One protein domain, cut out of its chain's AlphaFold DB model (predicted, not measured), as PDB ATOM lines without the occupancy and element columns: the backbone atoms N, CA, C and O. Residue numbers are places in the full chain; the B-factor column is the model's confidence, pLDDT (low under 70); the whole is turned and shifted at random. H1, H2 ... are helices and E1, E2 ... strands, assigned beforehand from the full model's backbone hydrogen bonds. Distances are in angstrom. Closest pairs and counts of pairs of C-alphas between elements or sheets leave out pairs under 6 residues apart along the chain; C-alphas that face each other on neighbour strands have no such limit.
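This is residues 421 to 638 of the 795 residues of an uncharacterized protein of Parachlamydia sp (UniProt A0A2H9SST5). A strongly twisted sheet of five strands has H4 and H5 over one face and H6 over the other, while the long helix H2 runs past its edge strand E1. H1 and H3 fold back from the two ends of H2, and the small hairpin of E4 and E5 lies well away from the middle. The 218 printed residues include six named helices and seven named strands, in the order H1 H2 H3 E1 E2 E3 E4 E5 E6 H4 H5 E7 H6; the class is mixed. The large sheet is antiparallel, in the order E1 E2 E3 E6 E7. The whole is compact, with a radius of gyration of the C-alphas of 17.1 A and spans of 50 by 46 by 34 A.

H1, residues 421 to 437, and H2, residues 442 to 469, form a helical hairpin; their closest C-alphas, Ile 428 and Lys 452, are 6.0 A apart. H2 and H3, residues 474 to 492, form another, with the closest C-alphas, Leu 468 and Ala 477, 5.9 A apart. E1, residues 502 to 510, E2, 513 to 524, and E3, 527 to 533, make a meander, each strand the antiparallel neighbour of the one before; N 506 and O 517, 2.8 A, and N 520 and O 531, 2.9 A, are within hydrogen-bond range. H2 and H3 only graze this sheet. E4, residues 545 to 547, and E5, 553 to 558, form a hairpin, with N 554 and O 546 at 3.3 A. E5 runs on into E6, residues 561 to 566, at 50 degrees. E6 pairs with E3, N 530 and O 564 at 2.8 A, and with edge strand E7, residues 603 to 607, N 565 and O 603 at 2.9 A. H4, residues 569 to 583, is on the sheet at a height of 8.2 A and touches H3 at a steep tilt of 55 degrees, closest C-alphas Ala 485 and Arg 577, 5.0 A. H5, residues 591 to 597, is on the same face, over E2. H6, residues 622 to 636, is on the opposite face, over E2 and E3, at a height of 8.1 A. H6 touches H1 with residues 622 to 627 alone, closest C-alphas Gly 423 and Leu 623, 4.6 A. Every O i to N i+4 pair is within hydrogen-bond range in H1, H3, H4, H5 and H6; in H2, 21 of 24.

H1 begins at C-alpha 421 (223.788, 273.806, 236.381). H2 is 41.3 A long and E2 35.2 A. H6 ends at C-alpha 636 (227.955, 298.481, 229.693).

The C-alphas farthest apart, Lys 476 and Asn 550, are 53.4 A apart. The printed part has no cut; the links E3 to E4 and E7 to H6 are long. Mean pLDDT of the printed part is 77.9, with residues 537 to 559 and 606 to 620 among those under 70.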
ATOM      1  N   GLU A 421     224.252 274.231 237.702       67.44
ATOM      2  CA  GLU A 421     223.788 273.806 236.381       67.44
ATOM      3  C   GLU A 421     222.320 274.166 236.105       67.44
ATOM      4  O   GLU A 421     221.995 274.718 235.050       67.44
ATOM      5  N   MET A 422     221.412 273.918 237.052       62.50
ATOM      6  CA  MET A 422     219.988 274.190 236.845       62.50
ATOM      7  C   MET A 422     219.704 275.691 236.718       62.50
ATOM      8  O   MET A 422     218.791 276.082 235.982       62.50
ATOM      9  N   GLY A 423     220.473 276.538 237.413       69.31
ATOM     10  CA  GLY A 423     220.404 277.994 237.280       69.31
ATOM     11  C   GLY A 423     220.962 278.485 235.940       69.31
ATOM     12  O   GLY A 423     220.393 279.395 235.336       69.31
ATOM     13  N   PHE A 424     222.005 277.839 235.423       77.00
ATOM     14  CA  PHE A 424     222.588 278.143 234.111       77.00
ATOM     15  C   PHE A 424     221.635 277.777 232.970       77.00
ATOM     16  O   PHE A 424     221.319 278.613 232.118       77.00
ATOM     17  N   GLN A 425     221.078 276.565 233.006       72.50
ATOM     18  CA  GLN A 425     220.067 276.116 232.047       72.50
ATOM     19  C   GLN A 425     218.812 277.000 232.074       72.50
ATOM     20  O   GLN A 425     218.174 277.224 231.044       72.50
ATOM     21  N   ALA A 426     218.450 277.533 233.245       72.69
ATOM     22  CA  ALA A 426     217.355 278.486 233.371       72.69
ATOM     23  C   ALA A 426     217.621 279.778 232.598       72.69
ATOM     24  O   ALA A 426     216.744 280.259 231.882       72.69
ATOM     25  N   MET A 427     218.829 280.327 232.738       82.81
ATOM     26  CA  MET A 427     219.228 281.545 232.044       82.81
ATOM     27  C   MET A 427     219.177 281.350 230.522       82.81
ATOM     28  O   MET A 427     218.579 282.178 229.832       82.81
ATOM     29  N   ILE A 428     219.701 280.225 230.016       82.38
ATOM     30  CA  ILE A 428     219.634 279.852 228.592       82.38
ATOM     31  C   ILE A 428     218.176 279.774 228.120       82.38
ATOM     32  O   ILE A 428     217.810 280.429 227.145       82.38
ATOM     33  N   PHE A 429     217.318 279.073 228.866       80.94
ATOM     34  CA  PHE A 429     215.894 278.964 228.545       80.94
ATOM     35  C   PHE A 429     215.221 280.336 228.388       80.94
ATOM     36  O   PHE A 429     214.492 280.559 227.422       80.94
ATOM     37  N   PHE A 430     215.460 281.280 229.305       79.56
ATOM     38  CA  PHE A 430     214.867 282.617 229.203       79.56
ATOM     39  C   PHE A 430     215.405 283.422 228.016       79.56
ATOM     40  O   PHE A 430     214.662 284.219 227.437       79.56
ATOM     41  N   MET A 431     216.668 283.217 227.634       86.75
ATOM     42  CA  MET A 431     217.239 283.841 226.439       86.75
ATOM     43  C   MET A 431     216.588 283.299 225.167       86.75
ATOM     44  O   MET A 431     216.199 284.092 224.309       86.75
ATOM     45  N   ASP A 432     216.372 281.987 225.083       84.56
ATOM     46  CA  ASP A 432     215.671 281.365 223.955       84.56
ATOM     47  C   ASP A 432     214.213 281.840 223.881       84.56
ATOM     48  O   ASP A 432     213.713 282.200 222.814       84.56
ATOM     49  N   GLN A 433     213.529 281.943 225.027       80.81
ATOM     50  CA  GLN A 433     212.182 282.520 225.082       80.81
ATOM     51  C   GLN A 433     212.160 283.962 224.574       80.81
ATOM     52  O   GLN A 433     211.252 284.336 223.831       80.81
ATOM     53  N   LEU A 434     213.149 284.784 224.931       87.19
ATOM     54  CA  LEU A 434     213.247 286.155 224.431       87.19
ATOM     55  C   LEU A 434     213.429 286.176 222.907       87.19
ATOM     56  O   LEU A 434     212.729 286.928 222.228       87.19
ATOM     57  N   GLN A 435     214.316 285.336 222.371       86.38
ATOM     58  CA  GLN A 435     214.562 285.224 220.930       86.38
ATOM     59  C   GLN A 435     213.319 284.775 220.150       86.38
ATOM     60  O   GLN A 435     213.081 285.276 219.049       86.38
ATOM     61  N   ASN A 436     212.516 283.883 220.736       81.94
ATOM     62  CA  ASN A 436     211.318 283.323 220.108       81.94
ATOM     63  C   ASN A 436     210.089 284.236 220.218       81.94
ATOM     64  O   ASN A 436     209.225 284.217 219.346       81.94
ATOM     65  N   THR A 437     209.987 285.036 221.283       76.38
ATOM     66  CA  THR A 437     208.787 285.847 221.571       76.38
ATOM     67  C   THR A 437     208.926 287.322 221.211       76.38
ATOM     68  O   THR A 437     207.925 288.038 221.186       76.38
ATOM     69  N   THR A 438     210.145 287.796 220.941       80.69
ATOM     70  CA  THR A 438     210.432 289.209 220.673       80.69
ATOM     71  C   THR A 438     211.208 289.371 219.371       80.69
ATOM     72  O   THR A 438     212.168 288.653 219.094       80.69
ATOM     73  N   ARG A 439     210.832 290.363 218.555       85.38
ATOM     74  CA  ARG A 439     211.581 290.705 217.340       85.38
ATOM     75  C   ARG A 439     212.884 291.414 217.718       85.38
ATOM     76  O   ARG A 439     212.889 292.611 217.986       85.38
ATOM     77  N   LEU A 440     213.983 290.666 217.734       88.44
ATOM     78  CA  LEU A 440     215.327 291.176 218.017       88.44
ATOM     79  C   LEU A 440     216.081 291.568 216.741       88.44
ATOM     80  O   LEU A 440     215.895 290.956 215.688       88.44
ATOM     81  N   THR A 441     216.985 292.543 216.854       89.38
ATOM     82  CA  THR A 441     217.941 292.864 215.781       89.38
ATOM     83  C   THR A 441     218.950 291.725 215.592       89.38
ATOM     84  O   THR A 441     219.207 290.955 216.520       89.38
ATOM     85  N   SER A 442     219.581 291.623 214.416       87.69
ATOM     86  CA  SER A 442     220.646 290.634 214.170       87.69
ATOM     87  C   SER A 442     221.804 290.767 215.169       87.69
ATOM     88  O   SER A 442     222.285 289.767 215.695       87.69
ATOM     89  N   LYS A 443     222.183 292.006 215.512       87.94
ATOM     90  CA  LYS A 443     223.221 292.313 216.510       87.94
ATOM     91  C   LYS A 443     222.843 291.877 217.928       87.94
ATOM     92  O   LYS A 443     223.726 291.529 218.708       87.94
ATOM     93  N   ASP A 444     221.564 291.933 218.292       88.88
ATOM     94  CA  ASP A 444     221.101 291.462 219.602       88.88
ATOM     95  C   ASP A 444     220.988 289.943 219.651       88.88
ATOM     96  O   ASP A 444     221.371 289.350 220.653       88.88
ATOM     97  N   ARG A 445     220.555 289.301 218.557       88.44
ATOM     98  CA  ARG A 445     220.574 287.835 218.446       88.44
ATOM     99  C   ARG A 445     221.989 287.289 218.582       88.44
ATOM    100  O   ARG A 445     222.207 286.425 219.421       88.44
ATOM    101  N   GLN A 446     222.940 287.844 217.831       88.81
ATOM    102  CA  GLN A 446     224.346 287.446 217.915       88.81
ATOM    103  C   GLN A 446     224.893 287.628 219.335       88.81
ATOM    104  O   GLN A 446     225.529 286.726 219.861       88.81
ATOM    105  N   PHE A 447     224.595 288.759 219.982       89.25
ATOM    106  CA  PHE A 447     224.995 288.993 221.369       89.25
ATOM    107  C   PHE A 447     224.420 287.950 222.342       89.25
ATOM    108  O   PHE A 447     225.148 287.485 223.215       89.25
ATOM    109  N   LEU A 448     223.145 287.570 222.196       89.94
ATOM    110  CA  LEU A 448     222.540 286.526 223.027       89.94
ATOM    111  C   LEU A 448     223.178 285.158 222.782       89.94
ATOM    112  O   LEU A 448     223.442 284.458 223.751       89.94
ATOM    113  N   GLU A 449     223.476 284.789 221.533       88.94
ATOM    114  CA  GLU A 449     224.209 283.547 221.237       88.94
ATOM    115  C   GLU A 449     225.601 283.546 221.872       88.94
ATOM    116  O   GLU A 449     225.988 282.573 222.516       88.94
ATOM    117  N   THR A 450     226.331 284.662 221.783       87.31
ATOM    118  CA  THR A 450     227.629 284.802 222.454       87.31
ATOM    119  C   THR A 450     227.490 284.665 223.973       87.31
ATOM    120  O   THR A 450     228.292 283.987 224.609       87.31
ATOM    121  N   TYR A 451     226.454 285.260 224.574       89.62
ATOM    122  CA  TYR A 451     226.215 285.130 226.012       89.62
ATOM    123  C   TYR A 451     225.795 283.702 226.406       89.62
ATOM    124  O   TYR A 451     226.226 283.206 227.443       89.62
ATOM    125  N   LYS A 452     224.998 283.003 225.587       88.81
ATOM    126  CA  LYS A 452     224.653 281.588 225.810       88.81
ATOM    127  C   LYS A 452     225.889 280.694 225.751       88.81
ATOM    128  O   LYS A 452     226.081 279.888 226.655       88.81
ATOM    129  N   SER A 453     226.754 280.887 224.755       87.00
ATOM    130  CA  SER A 453     228.036 280.177 224.655       87.00
ATOM    131  C   SER A 453     228.917 280.420 225.886       87.00
ATOM    132  O   SER A 453     229.490 279.480 226.420       87.00
ATOM    133  N   ARG A 454     228.933 281.642 226.427       86.94
ATOM    134  CA  ARG A 454     229.625 281.968 227.686       86.94
ATOM    135  C   ARG A 454     229.085 281.184 228.894       86.94
ATOM    136  O   ARG A 454     229.868 280.752 229.733       86.94
ATOM    137  N   ILE A 455     227.766 280.991 228.992       86.44
ATOM    138  CA  ILE A 455     227.149 280.150 230.038       86.44
ATOM    139  C   ILE A 455     227.502 278.669 229.818       86.44
ATOM    140  O   ILE A 455     227.757 277.947 230.778       86.44
ATOM    141  N   GLN A 456     227.548 278.208 228.567       84.56
ATOM    142  CA  GLN A 456     227.961 276.839 228.232       84.56
ATOM    143  C   GLN A 456     229.432 276.577 228.574       84.56
ATOM    144  O   GLN A 456     229.753 275.515 229.100       84.56
ATOM    145  N   ASP A 457     230.313 277.553 228.356       83.31
ATOM    146  CA  ASP A 457     231.709 277.485 228.787       83.31
ATOM    147  C   ASP A 457     231.815 277.339 230.312       83.31
ATOM    148  O   ASP A 457     232.627 276.555 230.798       83.31
ATOM    149  N   GLN A 458     230.971 278.044 231.068       82.94
ATOM    150  CA  GLN A 458     230.893 277.909 232.526       82.94
ATOM    151  C   GLN A 458     230.354 276.533 232.956       82.94
ATOM    152  O   GLN A 458     230.884 275.936 233.888       82.94
ATOM    153  N   LEU A 459     229.359 275.982 232.252       79.06
ATOM    154  CA  LEU A 459     228.903 274.598 232.457       79.06
ATOM    155  C   LEU A 459     230.031 273.591 232.205       79.06
ATOM    156  O   LEU A 459     230.203 272.650 232.972       79.06
ATOM    157  N   ALA A 460     230.840 273.794 231.164       80.00
ATOM    158  CA  ALA A 460     231.978 272.924 230.875       80.00
ATOM    159  C   ALA A 460     233.055 272.986 231.976       80.00
ATOM    160  O   ALA A 460     233.679 271.966 232.268       80.00
ATOM    161  N   GLN A 461     233.229 274.144 232.629       78.19
ATOM    162  CA  GLN A 461     234.119 274.290 233.789       78.19
ATOM    163  C   GLN A 461     233.669 273.447 234.996       78.19
ATOM    164  O   GLN A 461     234.507 273.147 235.843       78.19
ATOM    165  N   MET A 462     232.404 273.010 235.081       72.69
ATOM    166  CA  MET A 462     231.926 272.160 236.187       72.69
ATOM    167  C   MET A 462     232.705 270.847 236.314       72.69
ATOM    168  O   MET A 462     232.981 270.417 237.429       72.69
ATOM    169  N   ARG A 463     233.182 270.279 235.202       74.12
ATOM    170  CA  ARG A 463     234.050 269.087 235.228       74.12
ATOM    171  C   ARG A 463     235.397 269.351 235.904       74.12
ATOM    172  O   ARG A 463     235.947 268.468 236.550       74.12
ATOM    173  N   ASN A 464     235.923 270.571 235.781       79.25
ATOM    174  CA  ASN A 464     237.160 270.961 236.457       79.25
ATOM    175  C   ASN A 464     236.938 271.078 237.971       79.25
ATOM    176  O   ASN A 464     237.843 270.777 238.743       79.25
ATOM    177  N   TYR A 465     235.737 271.487 238.398       71.50
ATOM    178  CA  TYR A 465     235.367 271.487 239.812       71.50
ATOM    179  C   TYR A 465     235.276 270.069 240.372       71.50
ATOM    180  O   TYR A 465     235.846 269.824 241.427       71.50
ATOM    181  N   GLU A 466     234.635 269.139 239.662       71.12
ATOM    182  CA  GLU A 466     234.575 267.722 240.061       71.12
ATOM    183  C   GLU A 466     235.982 267.132 240.235       71.12
ATOM    184  O   GLU A 466     236.300 266.579 241.283       71.12
ATOM    185  N   GLN A 467     236.872 267.364 239.266       73.81
ATOM    186  CA  GLN A 467     238.263 266.916 239.362       73.81
ATOM    187  C   GLN A 467     239.004 267.530 240.556       73.81
ATOM    188  O   GLN A 467     239.745 266.827 241.233       73.81
ATOM    189  N   LEU A 468     238.809 268.823 240.836       71.31
ATOM    190  CA  LEU A 468     239.406 269.487 242.001       71.31
ATOM    191  C   LEU A 468     238.876 268.948 243.333       71.31
ATOM    192  O   LEU A 468     239.627 268.913 244.305       71.31
ATOM    193  N   TRP A 469     237.601 268.563 243.391       66.00
ATOM    194  CA  TRP A 469     236.979 267.977 244.581       66.00
ATOM    195  C   TRP A 469     237.601 266.629 244.952       66.00
ATOM    196  O   TRP A 469     237.806 266.352 246.133       66.00
ATOM    197  N   ASP A 470     237.967 265.835 243.947       69.44
ATOM    198  CA  ASP A 470     238.597 264.526 244.136       69.44
ATOM    199  C   ASP A 470     240.096 264.627 244.496       69.44
ATOM    200  O   ASP A 470     240.723 263.643 244.904       69.44
ATOM    201  N   MET A 471     240.703 265.815 244.376       71.31
ATOM    202  CA  MET A 471     242.115 266.042 244.694       71.31
ATOM    203  C   MET A 471     242.335 266.265 246.197       71.31
ATOM    204  O   MET A 471     242.158 267.359 246.738       71.31
ATOM    205  N   VAL A 472     242.818 265.219 246.871       64.75
ATOM    206  CA  VAL A 472     243.171 265.262 248.303       64.75
ATOM    207  C   VAL A 472     244.416 266.126 248.566       64.75
ATOM    208  O   VAL A 472     244.485 266.810 249.584       64.75
ATOM    209  N   ASP A 473     245.379 266.128 247.641       72.50
ATOM    210  CA  ASP A 473     246.647 266.862 247.747       72.50
ATOM    211  C   ASP A 473     246.453 268.372 247.462       72.50
ATOM    212  O   ASP A 473     246.109 268.741 246.330       72.50
ATOM    213  N   PRO A 474     246.677 269.261 248.453       72.50
ATOM    214  CA  PRO A 474     246.486 270.701 248.289       72.50
ATOM    215  C   PRO A 474     247.392 271.343 247.234       72.50
ATOM    216  O   PRO A 474     246.953 272.267 246.551       72.50
ATOM    217  N   GLU A 475     248.628 270.866 247.074       78.69
ATOM    218  CA  GLU A 475     249.590 271.436 246.128       78.69
ATOM    219  C   GLU A 475     249.203 271.077 244.690       78.69
ATOM    220  O   GLU A 475     249.153 271.941 243.811       78.69
ATOM    221  N   LYS A 476     248.813 269.817 244.457       81.00
ATOM    222  CA  LYS A 476     248.285 269.379 243.153       81.00
ATOM    223  C   LYS A 476     246.992 270.095 242.788       81.00
ATOM    224  O   LYS A 476     246.848 270.528 241.646       81.00
ATOM    225  N   ALA A 477     246.085 270.266 243.747       75.31
ATOM    226  CA  ALA A 477     244.846 271.005 243.537       75.31
ATOM    227  C   ALA A 477     245.115 272.481 243.189       75.31
ATOM    228  O   ALA A 477     244.517 273.016 242.253       75.31
ATOM    229  N   LEU A 478     246.061 273.135 243.871       81.50
ATOM    230  CA  LEU A 478     246.444 274.518 243.574       81.50
ATOM    231  C   LEU A 478     247.110 274.656 242.192       81.50
ATOM    232  O   LEU A 478     246.816 275.600 241.453       81.50
ATOM    233  N   ASN A 479     247.964 273.704 241.811       88.50
ATOM    234  CA  ASN A 479     248.590 273.657 240.486       88.50
ATOM    235  C   ASN A 479     247.556 273.433 239.373       88.50
ATOM    236  O   ASN A 479     247.584 274.115 238.346       88.50
ATOM    237  N   PHE A 480     246.591 272.537 239.587       88.00
ATOM    238  CA  PHE A 480     245.490 272.331 238.648       88.00
ATOM    239  C   PHE A 480     244.621 273.589 238.510       88.00
ATOM    240  O   PHE A 480     244.381 274.051 237.393       88.00
ATOM    241  N   ALA A 481     244.226 274.209 239.626       88.00
ATOM    242  CA  ALA A 481     243.485 275.470 239.616       88.00
ATOM    243  C   ALA A 481     244.256 276.586 238.884       88.00
ATOM    244  O   ALA A 481     243.652 277.388 238.173       88.00
ATOM    245  N   SER A 482     245.589 276.618 239.002       92.19
ATOM    246  CA  SER A 482     246.448 277.591 238.306       92.19
ATOM    247  C   SER A 482     246.436 277.392 236.789       92.19
ATOM    248  O   SER A 482     246.394 278.375 236.043       92.19
ATOM    249  N   THR A 483     246.426 276.135 236.334       92.62
ATOM    250  CA  THR A 483     246.285 275.773 234.914       92.62
ATOM    251  C   THR A 483     244.932 276.230 234.371       92.62
ATOM    252  O   THR A 483     244.882 276.951 233.373       92.62
ATOM    253  N   VAL A 484     243.840 275.907 235.073       91.00
ATOM    254  CA  VAL A 484     242.480 276.331 234.692       91.00
ATOM    255  C   VAL A 484     242.374 277.859 234.646       91.00
ATOM    256  O   VAL A 484     241.823 278.415 233.694       91.00
ATOM    257  N   ALA A 485     242.945 278.552 235.631       94.12
ATOM    258  CA  ALA A 485     242.988 280.010 235.663       94.12
ATOM    259  C   ALA A 485     243.737 280.602 234.462       94.12
ATOM    260  O   ALA A 485     243.262 281.566 233.861       94.12
ATOM    261  N   GLY A 486     244.867 280.000 234.076       94.19
ATOM    262  CA  GLY A 486     245.619 280.398 232.887       94.19
ATOM    263  C   GLY A 486     244.803 280.246 231.602       94.19
ATOM    264  O   GLY A 486     244.819 281.136 230.753       94.19
ATOM    265  N   ASP A 487     244.032 279.169 231.467       91.62
ATOM    266  CA  ASP A 487     243.185 278.951 230.288       91.62
ATOM    267  C   ASP A 487     241.996 279.916 230.223       91.62
ATOM    268  O   ASP A 487     241.637 280.395 229.143       91.62
ATOM    269  N   ILE A 488     241.418 280.274 231.371       91.62
ATOM    270  CA  ILE A 488     240.388 281.317 231.445       91.62
ATOM    271  C   ILE A 488     240.983 282.678 231.087       91.62
ATOM    272  O   ILE A 488     240.368 283.416 230.316       91.62
ATOM    273  N   LEU A 489     242.180 283.006 231.577       93.12
ATOM    274  CA  LEU A 489     242.835 284.274 231.261       93.12
ATOM    275  C   LEU A 489     243.152 284.386 229.760       93.12
ATOM    276  O   LEU A 489     242.800 285.389 229.144       93.12
ATOM    277  N   LYS A 490     243.666 283.316 229.133       91.88
ATOM    278  CA  LYS A 490     243.846 283.243 227.667       91.88
ATOM    279  C   LYS A 490     242.538 283.488 226.911       91.88
ATOM    280  O   LYS A 490     242.535 284.173 225.889       91.88
ATOM    281  N   LYS A 491     241.414 282.943 227.396       89.38
ATOM    282  CA  LYS A 491     240.091 283.224 226.813       89.38
ATOM    283  C   LYS A 491     239.719 284.695 226.969       89.38
ATOM    284  O   LYS A 491     239.261 285.287 225.996       89.38
ATOM    285  N   VAL A 492     239.931 285.285 228.146       91.00
ATOM    286  CA  VAL A 492     239.651 286.705 228.433       91.00
ATOM    287  C   VAL A 492     240.465 287.641 227.537       91.00
ATOM    288  O   VAL A 492     239.926 288.648 227.086       91.00
ATOM    289  N   ASP A 493     241.713 287.288 227.232       89.94
ATOM    290  CA  ASP A 493     242.582 288.035 226.314       89.94
ATOM    291  C   ASP A 493     242.171 287.906 224.834       89.94
ATOM    292  O   ASP A 493     242.667 288.645 223.977       89.94
ATOM    293  N   SER A 494     241.263 286.984 224.499       86.06
ATOM    294  CA  SER A 494     240.850 286.753 223.115       86.06
ATOM    295  C   SER A 494     239.789 287.760 222.627       86.06
ATOM    296  O   SER A 494     238.858 288.111 223.364       86.06
ATOM    297  N   PRO A 495     239.810 288.156 221.335       80.50
ATOM    298  CA  PRO A 495     238.855 289.119 220.779       80.50
ATOM    299  C   PRO A 495     237.376 288.747 220.944       80.50
ATOM    300  O   PRO A 495     236.521 289.633 221.031       80.50
ATOM    301  N   ALA A 496     237.065 287.447 220.998       73.56
ATOM    302  CA  ALA A 496     235.708 286.941 221.186       73.56
ATOM    303  C   ALA A 496     235.112 287.344 222.549       73.56
ATOM    304  O   ALA A 496     233.898 287.523 222.669       73.56
ATOM    305  N   TYR A 497     235.968 287.552 223.551       79.25
ATOM    306  CA  TYR A 497     235.583 287.800 224.935       79.25
ATOM    307  C   TYR A 497     235.734 289.262 225.375       79.25
ATOM    308  O   TYR A 497     235.110 289.653 226.361       79.25
ATOM    309  N   ASN A 498     236.409 290.111 224.594       75.44
ATOM    310  CA  ASN A 498     236.614 291.540 224.893       75.44
ATOM    311  C   ASN A 498     235.326 292.315 225.240       75.44
ATOM    312  O   ASN A 498     235.352 293.298 225.976       75.44
ATOM    313  N   LYS A 499     234.168 291.907 224.699       71.50
ATOM    314  CA  LYS A 499     232.890 292.601 224.937       71.50
ATOM    315  C   LYS A 499     232.063 292.008 226.065       71.50
ATOM    316  O   LYS A 499     231.325 292.752 226.700       71.50
ATOM    317  N   VAL A 500     232.149 290.706 226.310       77.50
ATOM    318  CA  VAL A 500     231.223 289.994 227.210       77.50
ATOM    319  C   VAL A 500     231.902 289.357 228.419       77.50
ATOM    320  O   VAL A 500     231.195 289.004 229.356       77.50
ATOM    321  N   GLY A 501     233.234 289.250 228.421       88.25
ATOM    322  CA  GLY A 501     234.020 288.619 229.479       88.25
ATOM    323  C   GLY A 501     233.819 287.109 229.586       88.25
ATOM    324  O   GLY A 501     232.867 286.551 229.044       88.25
ATOM    325  N   ALA A 502     234.694 286.419 230.310       90.94
ATOM    326  CA  ALA A 502     234.462 285.051 230.763       90.94
ATOM    327  C   ALA A 502     233.537 285.051 231.995       90.94
ATOM    328  O   ALA A 502     233.440 286.058 232.704       90.94
ATOM    329  N   LEU A 503     232.807 283.957 232.226       90.25
ATOM    330  CA  LEU A 503     232.157 283.694 233.514       90.25
ATOM    331  C   LEU A 503     233.014 282.713 234.295       90.25
ATOM    332  O   LEU A 503     233.438 281.692 233.754       90.25
ATOM    333  N   VAL A 504     233.216 283.032 235.565       89.69
ATOM    334  CA  VAL A 504     233.777 282.137 236.567       89.69
ATOM    335  C   VAL A 504     232.677 281.882 237.582       89.69
ATOM    336  O   VAL A 504     232.125 282.810 238.180       89.69
ATOM    337  N   GLU A 505     232.304 280.616 237.730       86.31
ATOM    338  CA  GLU A 505     231.474 280.197 238.855       86.31
ATOM    339  C   GLU A 505     232.305 280.317 240.132       86.31
ATOM    340  O   GLU A 505     233.409 279.804 240.183       86.31
ATOM    341  N   ALA A 506     231.796 280.986 241.156       87.62
ATOM    342  CA  ALA A 506     232.503 281.183 242.413       87.62
ATOM    343  C   ALA A 506     231.537 281.008 243.593       87.62
ATOM    344  O   ALA A 506     230.396 280.555 243.422       87.62
ATOM    345  N   GLY A 507     231.998 281.343 244.795       83.38
ATOM    346  CA  GLY A 507     231.218 281.274 246.024       83.38
ATOM    347  C   GLY A 507     231.855 280.346 247.049       83.38
ATOM    348  O   GLY A 507     233.052 280.080 246.979       83.38
ATOM    349  N   TRP A 508     231.057 279.875 247.998       79.25
ATOM    350  CA  TRP A 508     231.528 279.081 249.128       79.25
ATOM    351  C   TRP A 508     230.532 278.002 249.529       79.25
ATOM    352  O   TRP A 508     229.355 278.038 249.159       79.25
ATOM    353  N   ILE A 509     231.025 277.030 250.280       69.25
ATOM    354  CA  ILE A 509     230.309 275.849 250.734       69.25
ATOM    355  C   ILE A 509     230.578 275.699 252.230       69.25
ATOM    356  O   ILE A 509     231.691 275.434 252.657       69.25
ATOM    357  N   GLU A 510     229.537 275.855 253.034       61.53
ATOM    358  CA  GLU A 510     229.538 275.630 254.478       61.53
ATOM    359  C   GLU A 510     228.901 274.263 254.786       61.53
ATOM    360  O   GLU A 510     228.098 273.717 254.024       61.53
ATOM    361  N   THR A 511     229.175 273.713 255.969       49.66
ATOM    362  CA  THR A 511     228.588 272.432 256.424       49.66
ATOM    363  C   THR A 511     227.050 272.418 256.453       49.66
ATOM    364  O   THR A 511     226.429 271.352 256.405       49.66
ATOM    365  N   LYS A 512     226.411 273.594 256.524       49.25
ATOM    366  CA  LYS A 512     224.949 273.758 256.618       49.25
ATOM    367  C   LYS A 512     224.305 274.392 255.376       49.25
ATOM    368  O   LYS A 512     223.091 274.603 255.386       49.25
ATOM    369  N   GLY A 513     225.063 274.662 254.312       57.47
ATOM    370  CA  GLY A 513     224.558 275.278 253.081       57.47
ATOM    371  C   GLY A 513     225.679 275.827 252.200       57.47
ATOM    372  O   GLY A 513     226.831 275.825 252.590       57.47
ATOM    373  N   GLY A 514     225.361 276.305 251.001       67.44
ATOM    374  CA  GLY A 514     226.344 276.927 250.109       67.44
ATOM    375  C   GLY A 514     225.813 278.227 249.527       67.44
ATOM    376  O   GLY A 514     224.601 278.443 249.470       67.44
ATOM    377  N   HIS A 515     226.721 279.090 249.087       75.94
ATOM    378  CA  HIS A 515     226.391 280.356 248.450       75.94
ATOM    379  C   HIS A 515     227.094 280.442 247.102       75.94
ATOM    380  O   HIS A 515     228.313 280.310 247.014       75.94
ATOM    381  N   TYR A 516     226.319 280.648 246.043       82.56
ATOM    382  CA  TYR A 516     226.853 280.827 244.699       82.56
ATOM    383  C   TYR A 516     227.164 282.302 244.448       82.56
ATOM    384  O   TYR A 516     226.440 283.180 244.910       82.56
ATOM    385  N   ILE A 517     228.226 282.567 243.689       86.50
ATOM    386  CA  ILE A 517     228.563 283.897 243.183       86.50
ATOM    387  C   ILE A 517     228.942 283.778 241.709       86.50
ATOM    388  O   ILE A 517     229.684 282.879 241.315       86.50
ATOM    389  N   SER A 518     228.451 284.703 240.886       89.88
ATOM    390  CA  SER A 518     228.852 284.814 239.481       89.88
ATOM    391  C   SER A 518     229.921 285.892 239.340       89.88
ATOM    392  O   SER A 518     229.680 287.040 239.717       89.88
ATOM    393  N   VAL A 519     231.088 285.559 238.787       92.62
ATOM    394  CA  VAL A 519     232.154 286.540 238.526       92.62
ATOM    395  C   VAL A 519     232.356 286.684 237.020       92.62
ATOM    396  O   VAL A 519     232.716 285.731 236.331       92.62
ATOM    397  N   GLU A 520     232.126 287.884 236.487       93.12
ATOM    398  CA  GLU A 520     232.582 288.244 235.141       93.12
ATOM    399  C   GLU A 520     234.040 288.679 235.198       93.12
ATOM    400  O   GLU A 520     234.372 289.586 235.958       93.12
ATOM    401  N   VAL A 521     234.872 288.088 234.345       93.75
ATOM    402  CA  VAL A 521     236.251 288.528 234.121       93.75
ATOM    403  C   VAL A 521     236.353 289.053 232.698       93.75
ATOM    404  O   VAL A 521     236.048 288.329 231.751       93.75
ATOM    405  N   VAL A 522     236.753 290.305 232.511       92.25
ATOM    406  CA  VAL A 522     236.922 290.885 231.171       92.25
ATOM    407  C   VAL A 522     238.119 291.811 231.127       92.25
ATOM    408  O   VAL A 522     238.428 292.471 232.114       92.25
ATOM    409  N   LYS A 523     238.763 291.888 229.965       91.44
ATOM    410  CA  LYS A 523     239.828 292.846 229.709       91.44
ATOM    411  C   LYS A 523     239.277 294.116 229.073       91.44
ATOM    412  O   LYS A 523     238.607 294.065 228.040       91.44
ATOM    413  N   GLU A 524     239.551 295.257 229.692       86.69
ATOM    414  CA  GLU A 524     239.152 296.585 229.226       86.69
ATOM    415  C   GLU A 524     240.394 297.471 229.105       86.69
ATOM    416  O   GLU A 524     240.890 298.023 230.084       86.69
ATOM    417  N   GLY A 525     240.921 297.582 227.880       86.00
ATOM    418  CA  GLY A 525     242.243 298.171 227.663       86.00
ATOM    419  C   GLY A 525     243.320 297.307 228.319       86.00
ATOM    420  O   GLY A 525     243.364 296.099 228.085       86.00
ATOM    421  N   ASP A 526     244.137 297.921 229.172       87.06
ATOM    422  CA  ASP A 526     245.225 297.249 229.897       87.06
ATOM    423  C   ASP A 526     244.796 296.721 231.278       87.06
ATOM    424  O   ASP A 526     245.633 296.300 232.070       87.06
ATOM    425  N   GLN A 527     243.499 296.770 231.599       90.69
ATOM    426  CA  GLN A 527     242.964 296.367 232.901       90.69
ATOM    427  C   GLN A 527     242.161 295.069 232.791       90.69
ATOM    428  O   GLN A 527     241.325 294.915 231.897       90.69
ATOM    429  N   TYR A 528     242.364 294.167 233.745       94.50
ATOM    430  CA  TYR A 528     241.486 293.037 234.017       94.50
ATOM    431  C   TYR A 528     240.442 293.455 235.052       94.50
ATOM    432  O   TYR A 528     240.769 293.795 236.188       94.50
ATOM    433  N   CYS A 529     239.177 293.424 234.645       92.00
ATOM    434  CA  CYS A 529     238.037 293.830 235.452       92.00
ATOM    435  C   CYS A 529     237.274 292.593 235.942       92.00
ATOM    436  O   CYS A 529     236.775 291.802 235.134       92.00
ATOM    437  N   PHE A 530     237.117 292.474 237.258       94.00
ATOM    438  CA  PHE A 530     236.324 291.455 237.938       94.00
ATOM    439  C   PHE A 530     235.008 292.062 238.410       94.00
ATOM    440  O   PHE A 530     235.001 292.969 239.242       94.00
ATOM    441  N   ARG A 531     233.877 291.567 237.906       90.56
ATOM    442  CA  ARG A 531     232.540 292.007 238.331       90.56
ATOM    443  C   ARG A 531     231.856 290.882 239.081       90.56
ATOM    444  O   ARG A 531     231.384 289.916 238.486       90.56
ATOM    445  N   VAL A 532     231.829 291.026 240.397       90.94
ATOM    446  CA  VAL A 532     231.339 290.040 241.355       90.94
ATOM    447  C   VAL A 532     229.854 290.278 241.581       90.94
ATOM    448  O   VAL A 532     229.478 291.224 242.274       90.94
ATOM    449  N   ALA A 533     229.010 289.447 240.976       88.56
ATOM    450  CA  ALA A 533     227.568 289.466 241.157       88.56
ATOM    451  C   ALA A 533     227.166 288.558 242.326       88.56
ATOM    452  O   ALA A 533     227.287 287.336 242.259       88.56
ATOM    453  N   ASN A 534     226.682 289.195 243.389       85.12
ATOM    454  CA  ASN A 534     226.116 288.568 244.569       85.12
ATOM    455  C   ASN A 534     224.785 289.264 244.871       85.12
ATOM    456  O   ASN A 534     224.736 290.447 245.214       85.12
ATOM    457  N   ALA A 535     223.691 288.544 244.694       76.88
ATOM    458  CA  ALA A 535     222.328 288.998 244.901       76.88
ATOM    459  C   ALA A 535     221.643 288.251 246.049       76.88
ATOM    460  O   ALA A 535     220.498 288.575 246.365       76.88
ATOM    461  N   GLY A 536     222.315 287.276 246.670       71.19
ATOM    462  CA  GLY A 536     221.781 286.506 247.791       71.19
ATOM    463  C   GLY A 536     221.975 287.170 249.161       71.19
ATOM    464  O   GLY A 536     222.432 288.304 249.287       71.19
ATOM    465  N   ALA A 537     221.637 286.460 250.238       64.75
ATOM    466  CA  ALA A 537     221.706 287.008 251.596       64.75
ATOM    467  C   ALA A 537     223.139 287.351 252.067       64.75
ATOM    468  O   ALA A 537     223.290 288.223 252.927       64.75
ATOM    469  N   GLY A 538     224.175 286.742 251.467       60.41
ATOM    470  CA  GLY A 538     225.598 286.996 251.755       60.41
ATOM    471  C   GLY A 538     226.103 288.403 251.387       60.41
ATOM    472  O   GLY A 538     227.228 288.766 251.711       60.41
ATOM    473  N   VAL A 539     225.264 289.223 250.750       64.06
ATOM    474  CA  VAL A 539     225.550 290.599 250.300       64.06
ATOM    475  C   VAL A 539     225.758 291.591 251.449       64.06
ATOM    476  O   VAL A 539     226.490 292.568 251.294       64.06
ATOM    477  N   ARG A 540     225.100 291.387 252.598       56.00
ATOM    478  CA  ARG A 540     224.840 292.458 253.584       56.00
ATOM    479  C   ARG A 540     226.072 293.145 254.215       56.00
ATOM    480  O   ARG A 540     225.921 294.327 254.515       56.00
ATOM    481  N   PRO A 541     227.247 292.504 254.408       58.75
ATOM    482  CA  PRO A 541     228.437 293.195 254.926       58.75
ATOM    483  C   PRO A 541     229.350 293.788 253.840       58.75
ATOM    484  O   PRO A 541     230.085 294.731 254.114       58.75
ATOM    485  N   TYR A 542     229.337 293.238 252.619       63.62
ATOM    486  CA  TYR A 542     230.422 293.443 251.640       63.62
ATOM    487  C   TYR A 542     230.014 294.217 250.390       63.62
ATOM    488  O   TYR A 542     230.872 294.772 249.693       63.62
ATOM    489  N   HIS A 543     228.714 294.242 250.107       65.25
ATOM    490  CA  HIS A 543     228.098 295.014 249.042       65.25
ATOM    491  C   HIS A 543     227.333 296.188 249.646       65.25
ATOM    492  O   HIS A 543     226.724 296.089 250.713       65.25
ATOM    493  N   ARG A 544     227.338 297.322 248.948       56.03
ATOM    494  CA  ARG A 544     226.742 298.553 249.460       56.03
ATOM    495  C   ARG A 544     225.219 298.433 249.598       56.03
ATOM    496  O   ARG A 544     224.498 298.207 248.620       56.03
ATOM    497  N   GLY A 545     224.726 298.646 250.819       50.09
ATOM    498  CA  GLY A 545     223.301 298.794 251.110       50.09
ATOM    499  C   GLY A 545     222.731 300.088 250.522       50.09
ATOM    500  O   GLY A 545     223.415 301.110 250.439       50.09
ATOM    501  N   VAL A 546     221.465 300.055 250.106       46.34
ATOM    502  CA  VAL A 546     220.791 301.219 249.514       46.34
ATOM    503  C   VAL A 546     219.872 301.839 250.562       46.34
ATOM    504  O   VAL A 546     218.933 301.206 251.047       46.34
ATOM    505  N   TYR A 547     220.154 303.089 250.927       36.88
ATOM    506  CA  TYR A 547     219.366 303.858 251.890       36.88
ATOM    507  C   TYR A 547     218.085 304.396 251.234       36.88
ATOM    508  O   TYR A 547     218.148 304.972 250.145       36.88
ATOM    509  N   ASN A 548     216.922 304.237 251.883       33.47
ATOM    510  CA  ASN A 548     215.697 304.918 251.449       33.47
ATOM    511  C   ASN A 548     215.636 306.359 251.981       33.47
ATOM    512  O   ASN A 548     216.293 306.715 252.960       33.47
ATOM    513  N   GLN A 549     214.739 307.152 251.390       34.97
ATOM    514  CA  GLN A 549     214.392 308.533 251.740       34.97
ATOM    515  C   GLN A 549     213.954 308.737 253.208       34.97
ATOM    516  O   GLN A 549     213.963 309.868 253.681       34.97
ATOM    517  N   ASN A 550     213.634 307.667 253.945       31.22
ATOM    518  CA  ASN A 550     213.216 307.694 255.348       31.22
ATOM    519  C   ASN A 550     213.957 306.631 256.169       31.22
ATOM    520  O   ASN A 550     213.363 305.619 256.509       31.22
ATOM    521  N   ARG A 551     215.246 306.874 256.454       32.53
ATOM    522  CA  ARG A 551     216.079 306.319 257.553       32.53
ATOM    523  C   ARG A 551     216.094 304.814 257.867       32.53
ATOM    524  O   ARG A 551     216.886 304.406 258.706       32.53
ATOM    525  N   GLU A 552     215.350 303.980 257.170       31.81
ATOM    526  CA  GLU A 552     215.498 302.537 257.195       31.81
ATOM    527  C   GLU A 552     216.325 302.130 255.971       31.81
ATOM    528  O   GLU A 552     216.116 302.642 254.861       31.81
ATOM    529  N   LEU A 553     217.271 301.197 256.152       35.84
ATOM    530  CA  LEU A 553     217.714 300.335 255.050       35.84
ATOM    531  C   LEU A 553     216.456 299.948 254.272       35.84
ATOM    532  O   LEU A 553     215.480 299.529 254.903       35.84
ATOM    533  N   ILE A 554     216.437 300.071 252.939       43.97
ATOM    534  CA  ILE A 554     215.368 299.401 252.192       43.97
ATOM    535  C   ILE A 554     215.530 297.925 252.544       43.97
ATOM    536  O   ILE A 554     216.460 297.283 252.053       43.97
ATOM    537  N   ARG A 555     214.692 297.404 253.452       48.91
ATOM    538  CA  ARG A 555     214.759 296.007 253.878       48.91
ATOM    539  C   ARG A 555     214.682 295.168 252.605       48.91
ATOM    540  O   ARG A 555     213.657 295.153 251.927       48.91
ATOM    541  N   GLY A 556     215.812 294.553 252.259       55.22
ATOM    542  CA  GLY A 556     215.950 293.713 251.080       55.22
ATOM    543  C   GLY A 556     216.277 294.406 249.752       55.22
ATOM    544  O   GLY A 556     215.888 293.824 248.753       55.22
ATOM    545  N   LYS A 557     216.971 295.560 249.662       60.44
ATOM    546  CA  LYS A 557     217.637 296.011 248.403       60.44
ATOM    547  C   LYS A 557     219.119 296.387 248.594       60.44
ATOM    548  O   LYS A 557     219.461 297.020 249.590       60.44
ATOM    549  N   ALA A 558     219.977 296.067 247.621       65.00
ATOM    550  CA  ALA A 558     221.404 296.420 247.592       65.00
ATOM    551  C   ALA A 558     221.941 296.573 246.158       65.00
ATOM    552  O   ALA A 558     221.280 296.178 245.194       65.00
ATOM    553  N   ILE A 559     223.144 297.141 246.020       69.56
ATOM    554  CA  ILE A 559     223.922 297.028 244.780       69.56
ATOM    555  C   ILE A 559     224.514 295.616 244.741       69.56
ATOM    556  O   ILE A 559     225.380 295.262 245.537       69.56
ATOM    557  N   THR A 560     224.023 294.790 243.828       76.00
ATOM    558  CA  THR A 560     224.334 293.355 243.757       76.00
ATOM    559  C   THR A 560     225.633 293.045 243.018       76.00
ATOM    560  O   THR A 560     225.992 291.885 242.883       76.00
ATOM    561  N   ILE A 561     226.356 294.059 242.539       80.81
ATOM    562  CA  ILE A 561     227.609 293.882 241.799       80.81
ATOM    563  C   ILE A 561     228.696 294.745 242.416       80.81
ATOM    564  O   ILE A 561     228.505 295.946 242.596       80.81
ATOM    565  N   LYS A 562     229.840 294.128 242.701       83.81
ATOM    566  CA  LYS A 562     231.054 294.805 243.155       83.81
ATOM    567  C   LYS A 562     232.153 294.625 242.117       83.81
ATOM    568  O   LYS A 562     232.249 293.554 241.519       83.81
ATOM    569  N   LEU A 563     232.922 295.675 241.859       85.81
ATOM    570  CA  LEU A 563     233.927 295.683 240.804       85.81
ATOM    571  C   LEU A 563     235.325 295.766 241.414       85.81
ATOM    572  O   LEU A 563     235.531 296.489 242.389       85.81
ATOM    573  N   TYR A 564     236.261 295.046 240.809       91.12
ATOM    574  CA  TYR A 564     237.684 295.104 241.121       91.12
ATOM    575  C   TYR A 564     238.489 295.156 239.825       91.12
ATOM    576  O   TYR A 564     238.105 294.524 238.841       91.12
ATOM    577  N   GLU A 565     239.593 295.892 239.814       92.19
ATOM    578  CA  GLU A 565     240.456 296.053 238.641       92.19
ATOM    579  C   GLU A 565     241.926 295.814 238.999       92.19
ATOM    580  O   GLU A 565     242.391 296.223 240.064       92.19
ATOM    581  N   THR A 566     242.668 295.172 238.101       94.31
ATOM    582  CA  THR A 566     244.132 295.067 238.169       94.31
ATOM    583  C   THR A 566     244.728 295.148 236.768       94.31
ATOM    584  O   THR A 566     244.175 294.588 235.822       94.31
ATOM    585  N   SER A 567     245.866 295.826 236.624       93.44
ATOM    586  CA  SER A 567     246.660 295.810 235.389       93.44
ATOM    587  C   SER A 567     247.668 294.667 235.338       93.44
ATOM    588  O   SER A 567     248.276 294.456 234.295       93.44
ATOM    589  N   ASP A 568     247.892 293.966 236.453       95.12
ATOM    590  CA  ASP A 568     248.863 292.877 236.534       95.12
ATOM    591  C   ASP A 568     248.220 291.547 236.092       95.12
ATOM    592  O   ASP A 568     247.323 291.048 236.783       95.12
ATOM    593  N   PRO A 569     248.664 290.940 234.969       94.56
ATOM    594  CA  PRO A 569     248.170 289.637 234.533       94.56
ATOM    595  C   PRO A 569     248.422 288.522 235.558       94.56
ATOM    596  O   PRO A 569     247.610 287.600 235.654       94.56
ATOM    597  N   ALA A 570     249.511 288.593 236.333       95.44
ATOM    598  CA  ALA A 570     249.836 287.585 237.340       95.44
ATOM    599  C   ALA A 570     248.851 287.644 238.514       95.44
ATOM    600  O   ALA A 570     248.304 286.615 238.917       95.44
ATOM    601  N   GLU A 571     248.548 288.847 239.008       96.31
ATOM    602  CA  GLU A 571     247.495 289.040 240.007       96.31
ATOM    603  C   GLU A 571     246.115 288.651 239.448       96.31
ATOM    604  O   GLU A 571     245.337 287.995 240.140       96.31
ATOM    605  N   ALA A 572     245.814 288.951 238.179       96.19
ATOM    606  CA  ALA A 572     244.558 288.526 237.558       96.19
ATOM    607  C   ALA A 572     244.418 286.993 237.514       96.19
ATOM    608  O   ALA A 572     243.369 286.456 237.882       96.19
ATOM    609  N   GLN A 573     245.471 286.273 237.113       95.94
ATOM    610  CA  GLN A 573     245.487 284.807 237.116       95.94
ATOM    611  C   GLN A 573     245.334 284.248 238.534       95.94
ATOM    612  O   GLN A 573     244.578 283.297 238.746       95.94
ATOM    613  N   LYS A 574     246.021 284.850 239.508       95.12
ATOM    614  CA  LYS A 574     245.953 284.471 240.921       95.12
ATOM    615  C   LYS A 574     244.533 284.603 241.476       95.12
ATOM    616  O   LYS A 574     244.044 283.651 242.076       95.12
ATOM    617  N   ILE A 575     243.844 285.713 241.203       96.56
ATOM    618  CA  ILE A 575     242.442 285.911 241.603       96.56
ATOM    619  C   ILE A 575     241.554 284.803 241.020       96.56
ATOM    620  O   ILE A 575     240.767 284.204 241.749       96.56
ATOM    621  N   ILE A 576     241.681 284.482 239.726       95.00
ATOM    622  CA  ILE A 576     240.870 283.424 239.091       95.00
ATOM    623  C   ILE A 576     241.146 282.058 239.733       95.00
ATOM    624  O   ILE A 576     240.204 281.325 240.038       95.00
ATOM    625  N   ARG A 577     242.422 281.723 239.959       93.88
ATOM    626  CA  ARG A 577     242.839 280.483 240.629       93.88
ATOM    627  C   ARG A 577     242.221 280.383 242.018       93.88
ATOM    628  O   ARG A 577     241.650 279.348 242.351       93.88
ATOM    629  N   ASP A 578     242.335 281.446 242.806       91.56
ATOM    630  CA  ASP A 578     241.876 281.468 244.191       91.56
ATOM    631  C   ASP A 578     240.346 281.384 244.262       91.56
ATOM    632  O   ASP A 578     239.829 280.660 245.104       91.56
ATOM    633  N   LEU A 579     239.609 281.998 243.325       91.00
ATOM    634  CA  LEU A 579     238.156 281.812 243.199       91.00
ATOM    635  C   LEU A 579     237.773 280.348 242.936       91.00
ATOM    636  O   LEU A 579     236.850 279.835 243.572       91.00
ATOM    637  N   PHE A 580     238.480 279.684 242.015       84.19
ATOM    638  CA  PHE A 580     238.256 278.272 241.693       84.19
ATOM    639  C   PHE A 580     238.557 277.369 242.890       84.19
ATOM    640  O   PHE A 580     237.738 276.531 243.262       84.19
ATOM    641  N   TYR A 581     239.725 277.558 243.504       82.19
ATOM    642  CA  TYR A 581     240.200 276.743 244.616       82.19
ATOM    643  C   TYR A 581     239.363 276.940 245.886       82.19
ATOM    644  O   TYR A 581     239.087 275.985 246.609       82.19
ATOM    645  N   PHE A 582     238.915 278.168 246.156       84.31
ATOM    646  CA  PHE A 582     238.100 278.471 247.329       84.31
ATOM    647  C   PHE A 582     236.773 277.707 247.296       84.31
ATOM    648  O   PHE A 582     236.392 277.078 248.278       84.31
ATOM    649  N   LYS A 583     236.102 277.656 246.142       77.94
ATOM    650  CA  LYS A 583     234.811 276.973 245.992       77.94
ATOM    651  C   LYS A 583     234.870 275.459 246.262       77.94
ATOM    652  O   LYS A 583     233.843 274.867 246.577       77.94
ATOM    653  N   THR A 584     236.027 274.811 246.119       70.06
ATOM    654  CA  THR A 584     236.159 273.344 246.250       70.06
ATOM    655  C   THR A 584     236.533 272.875 247.649       70.06
ATOM    656  O   THR A 584     236.773 271.689 247.872       70.06
ATOM    657  N   ARG A 585     236.573 273.792 248.615       68.75
ATOM    658  CA  ARG A 585     236.787 273.480 250.027       68.75
ATOM    659  C   ARG A 585     235.506 273.731 250.815       68.75
ATOM    660  O   ARG A 585     234.652 274.501 250.390       68.75
ATOM    661  N   ILE A 586     235.379 273.060 251.957       66.44
ATOM    662  CA  ILE A 586     234.356 273.393 252.947       66.44
ATOM    663  C   ILE A 586     234.921 274.521 253.808       66.44
ATOM    664  O   ILE A 586     236.010 274.378 254.366       66.44
ATOM    665  N   GLN A 587     234.200 275.632 253.891       70.62
ATOM    666  CA  GLN A 587     234.541 276.782 254.719       70.62
ATOM    667  C   GLN A 587     233.829 276.735 256.075       70.62
ATOM    668  O   GLN A 587     232.818 276.049 256.259       70.62
ATOM    669  N   ASP A 588     234.375 277.497 257.017       71.00
ATOM    670  CA  ASP A 588     233.761 277.822 258.298       71.00
ATOM    671  C   ASP A 588     232.836 279.053 258.182       71.00
ATOM    672  O   ASP A 588     232.565 279.570 257.095       71.00
ATOM    673  N   ASP A 589     232.341 279.544 259.317       68.19
ATOM    674  CA  ASP A 589     231.389 280.655 259.369       68.19
ATOM    675  C   ASP A 589     231.981 282.006 258.880       68.19
ATOM    676  O   ASP A 589     231.237 282.989 258.761       68.19
ATOM    677  N   THR A 590     233.289 282.098 258.567       71.81
ATOM    678  CA  THR A 590     233.920 283.304 257.986       71.81
ATOM    679  C   THR A 590     234.020 283.290 256.462       71.81
ATOM    680  O   THR A 590     234.485 284.277 255.885       71.81
ATOM    681  N   ALA A 591     233.470 282.268 255.795       75.31
ATOM    682  CA  ALA A 591     233.523 282.055 254.346       75.31
ATOM    683  C   ALA A 591     233.308 283.318 253.493       75.31
ATOM    684  O   ALA A 591     234.041 283.583 252.540       75.31
ATOM    685  N   SER A 592     232.312 284.136 253.845       76.19
ATOM    686  CA  SER A 592     232.015 285.371 253.111       76.19
ATOM    687  C   SER A 592     233.144 286.407 253.191       76.19
ATOM    688  O   SER A 592     233.466 287.031 252.183       76.19
ATOM    689  N   LYS A 593     233.792 286.571 254.351       80.81
ATOM    690  CA  LYS A 593     234.934 287.481 254.534       80.81
ATOM    691  C   LYS A 593     236.122 287.027 253.699       80.81
ATOM    692  O   LYS A 593     236.721 287.843 252.998       80.81
ATOM    693  N   ASP A 594     236.421 285.739 253.771       82.75
ATOM    694  CA  ASP A 594     237.592 285.146 253.134       82.75
ATOM    695  C   ASP A 594     237.435 285.126 251.612       82.75
ATOM    696  O   ASP A 594     238.383 285.424 250.889       82.75
ATOM    697  N   PHE A 595     236.205 284.939 251.119       87.69
ATOM    698  CA  PHE A 595     235.881 285.100 249.706       87.69
ATOM    699  C   PHE A 595     236.248 286.495 249.179       87.69
ATOM    700  O   PHE A 595     236.899 286.625 248.144       87.69
ATOM    701  N   TYR A 596     235.843 287.566 249.872       86.62
ATOM    702  CA  TYR A 596     236.162 288.923 249.416       86.62
ATOM    703  C   TYR A 596     237.641 289.284 249.608       86.62
ATOM    704  O   TYR A 596     238.134 290.146 248.882       86.62
ATOM    705  N   ALA A 597     238.354 288.606 250.513       88.00
ATOM    706  CA  ALA A 597     239.789 288.795 250.706       88.00
ATOM    707  C   ALA A 597     240.626 288.359 249.486       88.00
ATOM    708  O   ALA A 597     241.727 288.880 249.298       88.00
ATOM    709  N   ILE A 598     240.087 287.492 248.617       92.12
ATOM    710  CA  ILE A 598     240.712 287.099 247.339       92.12
ATOM    711  C   ILE A 598     241.031 288.327 246.469       92.12
ATOM    712  O   ILE A 598     242.010 288.332 245.730       92.12
ATOM    713  N   PHE A 599     240.245 289.400 246.584       91.25
ATOM    714  CA  PHE A 599     240.392 290.609 245.772       91.25
ATOM    715  C   PHE A 599     241.235 291.712 246.432       91.25
ATOM    716  O   PHE A 599     241.311 292.806 245.881       91.25
ATOM    717  N   ASN A 600     241.859 291.477 247.595       88.12
ATOM    718  CA  ASN A 600     242.527 292.531 248.383       88.12
ATOM    719  C   ASN A 600     243.655 293.272 247.643       88.12
ATOM    720  O   ASN A 600     243.935 294.426 247.959       88.12
ATOM    721  N   ASN A 601     244.295 292.618 246.671       87.88
ATOM    722  CA  ASN A 601     245.356 293.209 245.855       87.88
ATOM    723  C   ASN A 601     244.828 293.931 244.602       87.88
ATOM    724  O   ASN A 601     245.601 294.574 243.894       87.88
ATOM    725  N   ALA A 602     243.532 293.821 244.305       89.00
ATOM    726  CA  ALA A 602     242.892 294.522 243.202       89.00
ATOM    727  C   ALA A 602     242.270 295.841 243.683       89.00
ATOM    728  O   ALA A 602     241.816 295.974 244.819       89.00
ATOM    729  N   THR A 603     242.208 296.826 242.789       85.25
ATOM    730  CA  THR A 603     241.625 298.138 243.086       85.25
ATOM    731  C   THR A 603     240.099 298.029 243.097       85.25
ATOM    732  O   THR A 603     239.525 297.676 242.064       85.25
ATOM    733  N   PRO A 604     239.406 298.322 244.213       80.06
ATOM    734  CA  PRO A 604     237.950 298.324 244.239       80.06
ATOM    735  C   PRO A 604     237.389 299.487 243.408       80.06
ATOM    736  O   PRO A 604     237.891 300.612 243.447       80.06
ATOM    737  N   VAL A 605     236.310 299.222 242.673       74.88
ATOM    738  CA  VAL A 605     235.605 300.217 241.855       74.88
ATOM    739  C   VAL A 605     234.138 300.282 242.263       74.88
ATOM    740  O   VAL A 605     233.420 299.278 242.282       74.88
ATOM    741  N   GLU A 606     233.666 301.487 242.568       65.94
ATOM    742  CA  GLU A 606     232.268 301.741 242.892       65.94
ATOM    743  C   GLU A 606     231.489 302.171 241.639       65.94
ATOM    744  O   GLU A 606     231.589 303.314 241.187       65.94
ATOM    745  N   ASP A 607     230.675 301.270 241.078       65.75
ATOM    746  CA  ASP A 607     229.815 301.573 239.926       65.75
ATOM    747  C   ASP A 607     228.384 301.941 240.347       65.75
ATOM    748  O   ASP A 607     227.540 301.084 240.623       65.75
ATOM    749  N   TYR A 608     228.082 303.240 240.347       60.50
ATOM    750  CA  TYR A 608     226.759 303.781 240.668       60.50
ATOM    751  C   TYR A 608     225.780 303.696 239.492       60.50
ATOM    752  O   TYR A 608     224.616 304.089 239.635       60.50
ATOM    753  N   ALA A 609     226.210 303.219 238.317       56.44
ATOM    754  CA  ALA A 609     225.310 302.978 237.193       56.44
ATOM    755  C   ALA A 609     224.468 301.710 237.363       56.44
ATOM    756  O   ALA A 609     223.476 301.529 236.651       56.44
ATOM    757  N   ILE A 610     224.830 300.852 238.315       60.59
ATOM    758  CA  ILE A 610     224.110 299.622 238.620       60.59
ATOM    759  C   ILE A 610     222.975 299.965 239.593       60.59
ATOM    760  O   ILE A 610     223.236 300.422 240.708       60.59
ATOM    761  N   PRO A 611     221.700 299.793 239.199       59.59
ATOM    762  CA  PRO A 611     220.597 300.124 240.082       59.59
ATOM    763  C   PRO A 611     220.577 299.192 241.293       59.59
ATOM    764  O   PRO A 611     220.854 297.998 241.197       59.59
ATOM    765  N   ALA A 612     220.167 299.748 242.428       62.22
ATOM    766  CA  ALA A 612     219.787 298.984 243.604       62.22
ATOM    767  C   ALA A 612     218.709 297.955 243.253       62.22
ATOM    768  O   ALA A 612     217.643 298.321 242.752       62.22
ATOM    769  N   ARG A 613     218.933 296.683 243.573       66.94
ATOM    770  CA  ARG A 613     217.960 295.618 243.317       66.94
ATOM    771  C   ARG A 613     217.647 294.831 244.573       66.94
ATOM    772  O   ARG A 613     218.371 294.904 245.560       66.94
ATOM    773  N   VAL A 614     216.519 294.124 244.543       64.56
ATOM    774  CA  VAL A 614     216.065 293.318 245.678       64.56
ATOM    775  C   VAL A 614     217.076 292.205 245.961       64.56
ATOM    776  O   VAL A 614     217.509 291.521 245.033       64.56
ATOM    777  N   ILE A 615     217.466 292.083 247.233       65.75
ATOM    778  CA  ILE A 615     218.301 290.996 247.742       65.75
ATOM    779  C   ILE A 615     217.419 289.759 247.814       65.75
ATOM    780  O   ILE A 615     216.403 289.745 248.517       65.75
ATOM    781  N   GLN A 616     217.837 288.712 247.122       66.88
ATOM    782  CA  GLN A 616     217.246 287.402 247.253       66.88
ATOM    783  C   GLN A 616     217.622 286.836 248.627       66.88
ATOM    784  O   GLN A 616     218.771 286.530 248.922       66.88
ATOM    785  N   THR A 617     216.633 286.760 249.510       55.91
ATOM    786  CA  THR A 617     216.809 286.267 250.886       55.91
ATOM    787  C   THR A 617     216.353 284.823 251.056       55.91
ATOM    788  O   THR A 617     216.496 284.263 252.135       55.91
ATOM    789  N   THR A 618     215.821 284.228 249.993       51.12
ATOM    790  CA  THR A 618     215.234 282.892 249.962       51.12
ATOM    791  C   THR A 618     215.621 282.177 248.688       51.12
ATOM    792  O   THR A 618     215.826 282.818 247.654       51.12
ATOM    793  N   ALA A 619     215.654 280.848 248.758       53.84
ATOM    794  CA  ALA A 619     216.057 279.985 247.657       53.84
ATOM    795  C   ALA A 619     217.494 280.246 247.159       53.84
ATOM    796  O   ALA A 619     218.172 281.195 247.558       53.84
ATOM    797  N   ASN A 620     217.963 279.394 246.252       63.50
ATOM    798  CA  ASN A 620     219.290 279.525 245.649       63.50
ATOM    799  C   ASN A 620     219.418 280.781 244.743       63.50
ATOM    800  O   ASN A 620     218.562 281.020 243.881       63.50
ATOM    801  N   CYS A 621     220.498 281.556 244.906       72.94
ATOM    802  CA  CYS A 621     220.795 282.796 244.176       72.94
ATOM    803  C   CYS A 621     221.436 282.624 242.782       72.94
ATOM    804  O   CYS A 621     221.531 283.619 242.065       72.94
ATOM    805  N   VAL A 622     221.785 281.407 242.331       77.25
ATOM    806  CA  VAL A 622     222.514 281.168 241.059       77.25
ATOM    807  C   VAL A 622     221.931 281.927 239.867       77.25
ATOM    808  O   VAL A 622     222.629 282.680 239.187       77.25
ATOM    809  N   LEU A 623     220.635 281.745 239.595       76.56
ATOM    810  CA  LEU A 623     219.980 282.391 238.455       76.56
ATOM    811  C   LEU A 623     219.981 283.916 238.601       76.56
ATOM    812  O   LEU A 623     220.128 284.637 237.617       76.56
ATOM    813  N   ARG A 624     219.818 284.417 239.825       78.00
ATOM    814  CA  ARG A 624     219.785 285.850 240.095       78.00
ATOM    815  C   ARG A 624     221.151 286.478 239.857       78.00
ATOM    816  O   ARG A 624     221.223 287.498 239.184       78.00
ATOM    817  N   ASP A 625     222.215 285.838 240.316       83.44
ATOM    818  CA  ASP A 625     223.584 286.305 240.097       83.44
ATOM    819  C   ASP A 625     223.936 286.318 238.602       83.44
ATOM    820  O   ASP A 625     224.510 287.288 238.107       83.44
ATOM    821  N   GLN A 626     223.482 285.314 237.843       84.88
ATOM    822  CA  GLN A 626     223.604 285.280 236.378       84.88
ATOM    823  C   GLN A 626     222.841 286.414 235.681       84.88
ATOM    824  O   GLN A 626     223.349 287.038 234.744       84.88
ATOM    825  N   GLN A 627     221.623 286.712 236.141       84.06
ATOM    826  CA  GLN A 627     220.846 287.847 235.645       84.06
ATOM    827  C   GLN A 627     221.553 289.173 235.917       84.06
ATOM    828  O   GLN A 627     221.583 290.033 235.039       84.06
ATOM    829  N   GLU A 628     222.125 289.347 237.108       82.38
ATOM    830  CA  GLU A 628     222.856 290.562 237.458       82.38
ATOM    831  C   GLU A 628     224.070 290.759 236.552       82.38
ATOM    832  O   GLU A 628     224.231 291.844 235.983       82.38
ATOM    833  N   THR A 629     224.854 289.707 236.298       87.25
ATOM    834  CA  THR A 629     225.936 289.780 235.310       87.25
ATOM    835  C   THR A 629     225.407 290.151 233.917       87.25
ATOM    836  O   THR A 629     225.951 291.042 233.264       87.25
ATOM    837  N   PHE A 630     224.298 289.556 233.467       87.44
ATOM    838  CA  PHE A 630     223.705 289.869 232.162       87.44
ATOM    839  C   PHE A 630     223.245 291.328 232.063       87.44
ATOM    840  O   PHE A 630     223.481 291.997 231.051       87.44
ATOM    841  N   PHE A 631     222.618 291.850 233.118       82.25
ATOM    842  CA  PHE A 631     222.196 293.245 233.185       82.25
ATOM    843  C   PHE A 631     223.383 294.195 233.176       82.25
ATOM    844  O   PHE A 631     223.322 295.213 232.486       82.25
ATOM    845  N   ASN A 632     224.462 293.861 233.881       80.50
ATOM    846  CA  ASN A 632     225.680 294.658 233.865       80.50
ATOM    847  C   ASN A 632     226.290 294.739 232.466       80.50
ATOM    848  O   ASN A 632     226.524 295.843 231.967       80.50
ATOM    849  N   VAL A 633     226.461 293.595 231.797       84.12
ATOM    850  CA  VAL A 633     226.981 293.544 230.425       84.12
ATOM    851  C   VAL A 633     226.079 294.338 229.479       84.12
ATOM    852  O   VAL A 633     226.564 295.155 228.694       84.12
ATOM    853  N   CYS A 634     224.756 294.175 229.575       82.38
ATOM    854  CA  CYS A 634     223.822 294.943 228.754       82.38
ATOM    855  C   CYS A 634     223.915 296.451 229.021       82.38
ATOM    856  O   CYS A 634     223.905 297.233 228.072       82.38
ATOM    857  N   GLN A 635     224.036 296.874 230.281       76.69
ATOM    858  CA  GLN A 635     224.213 298.280 230.643       76.69
ATOM    859  C   GLN A 635     225.512 298.837 230.044       76.69
ATOM    860  O   GLN A 635     225.494 299.891 229.408       76.69
ATOM    861  N   ARG A 636     226.623 298.107 230.193       78.81
ATOM    862  CA  ARG A 636     227.955 298.481 229.693       78.81
ATOM    863  C   ARG A 636     227.990 298.619 228.173       78.81
ATOM    864  O   ARG A 636     228.562 299.572 227.654       78.81
ATOM    865  N   LEU A 637     227.327 297.713 227.461       77.44
ATOM    866  CA  LEU A 637     227.275 297.720 225.997       77.44
ATOM    867  C   LEU A 637     226.156 298.609 225.424       77.44
ATOM    868  O   LEU A 637     225.946 298.626 224.209       77.44
ATOM    869  N   GLY A 638     225.413 299.336 226.267       74.25
ATOM    870  CA  GLY A 638     224.295 300.178 225.836       74.25
ATOM    871  C   GLY A 638     223.112 299.391 225.254       74.25
ATOM    872  O   GLY A 638     222.363 299.924 224.438       74.25
TER     873      GLY A 638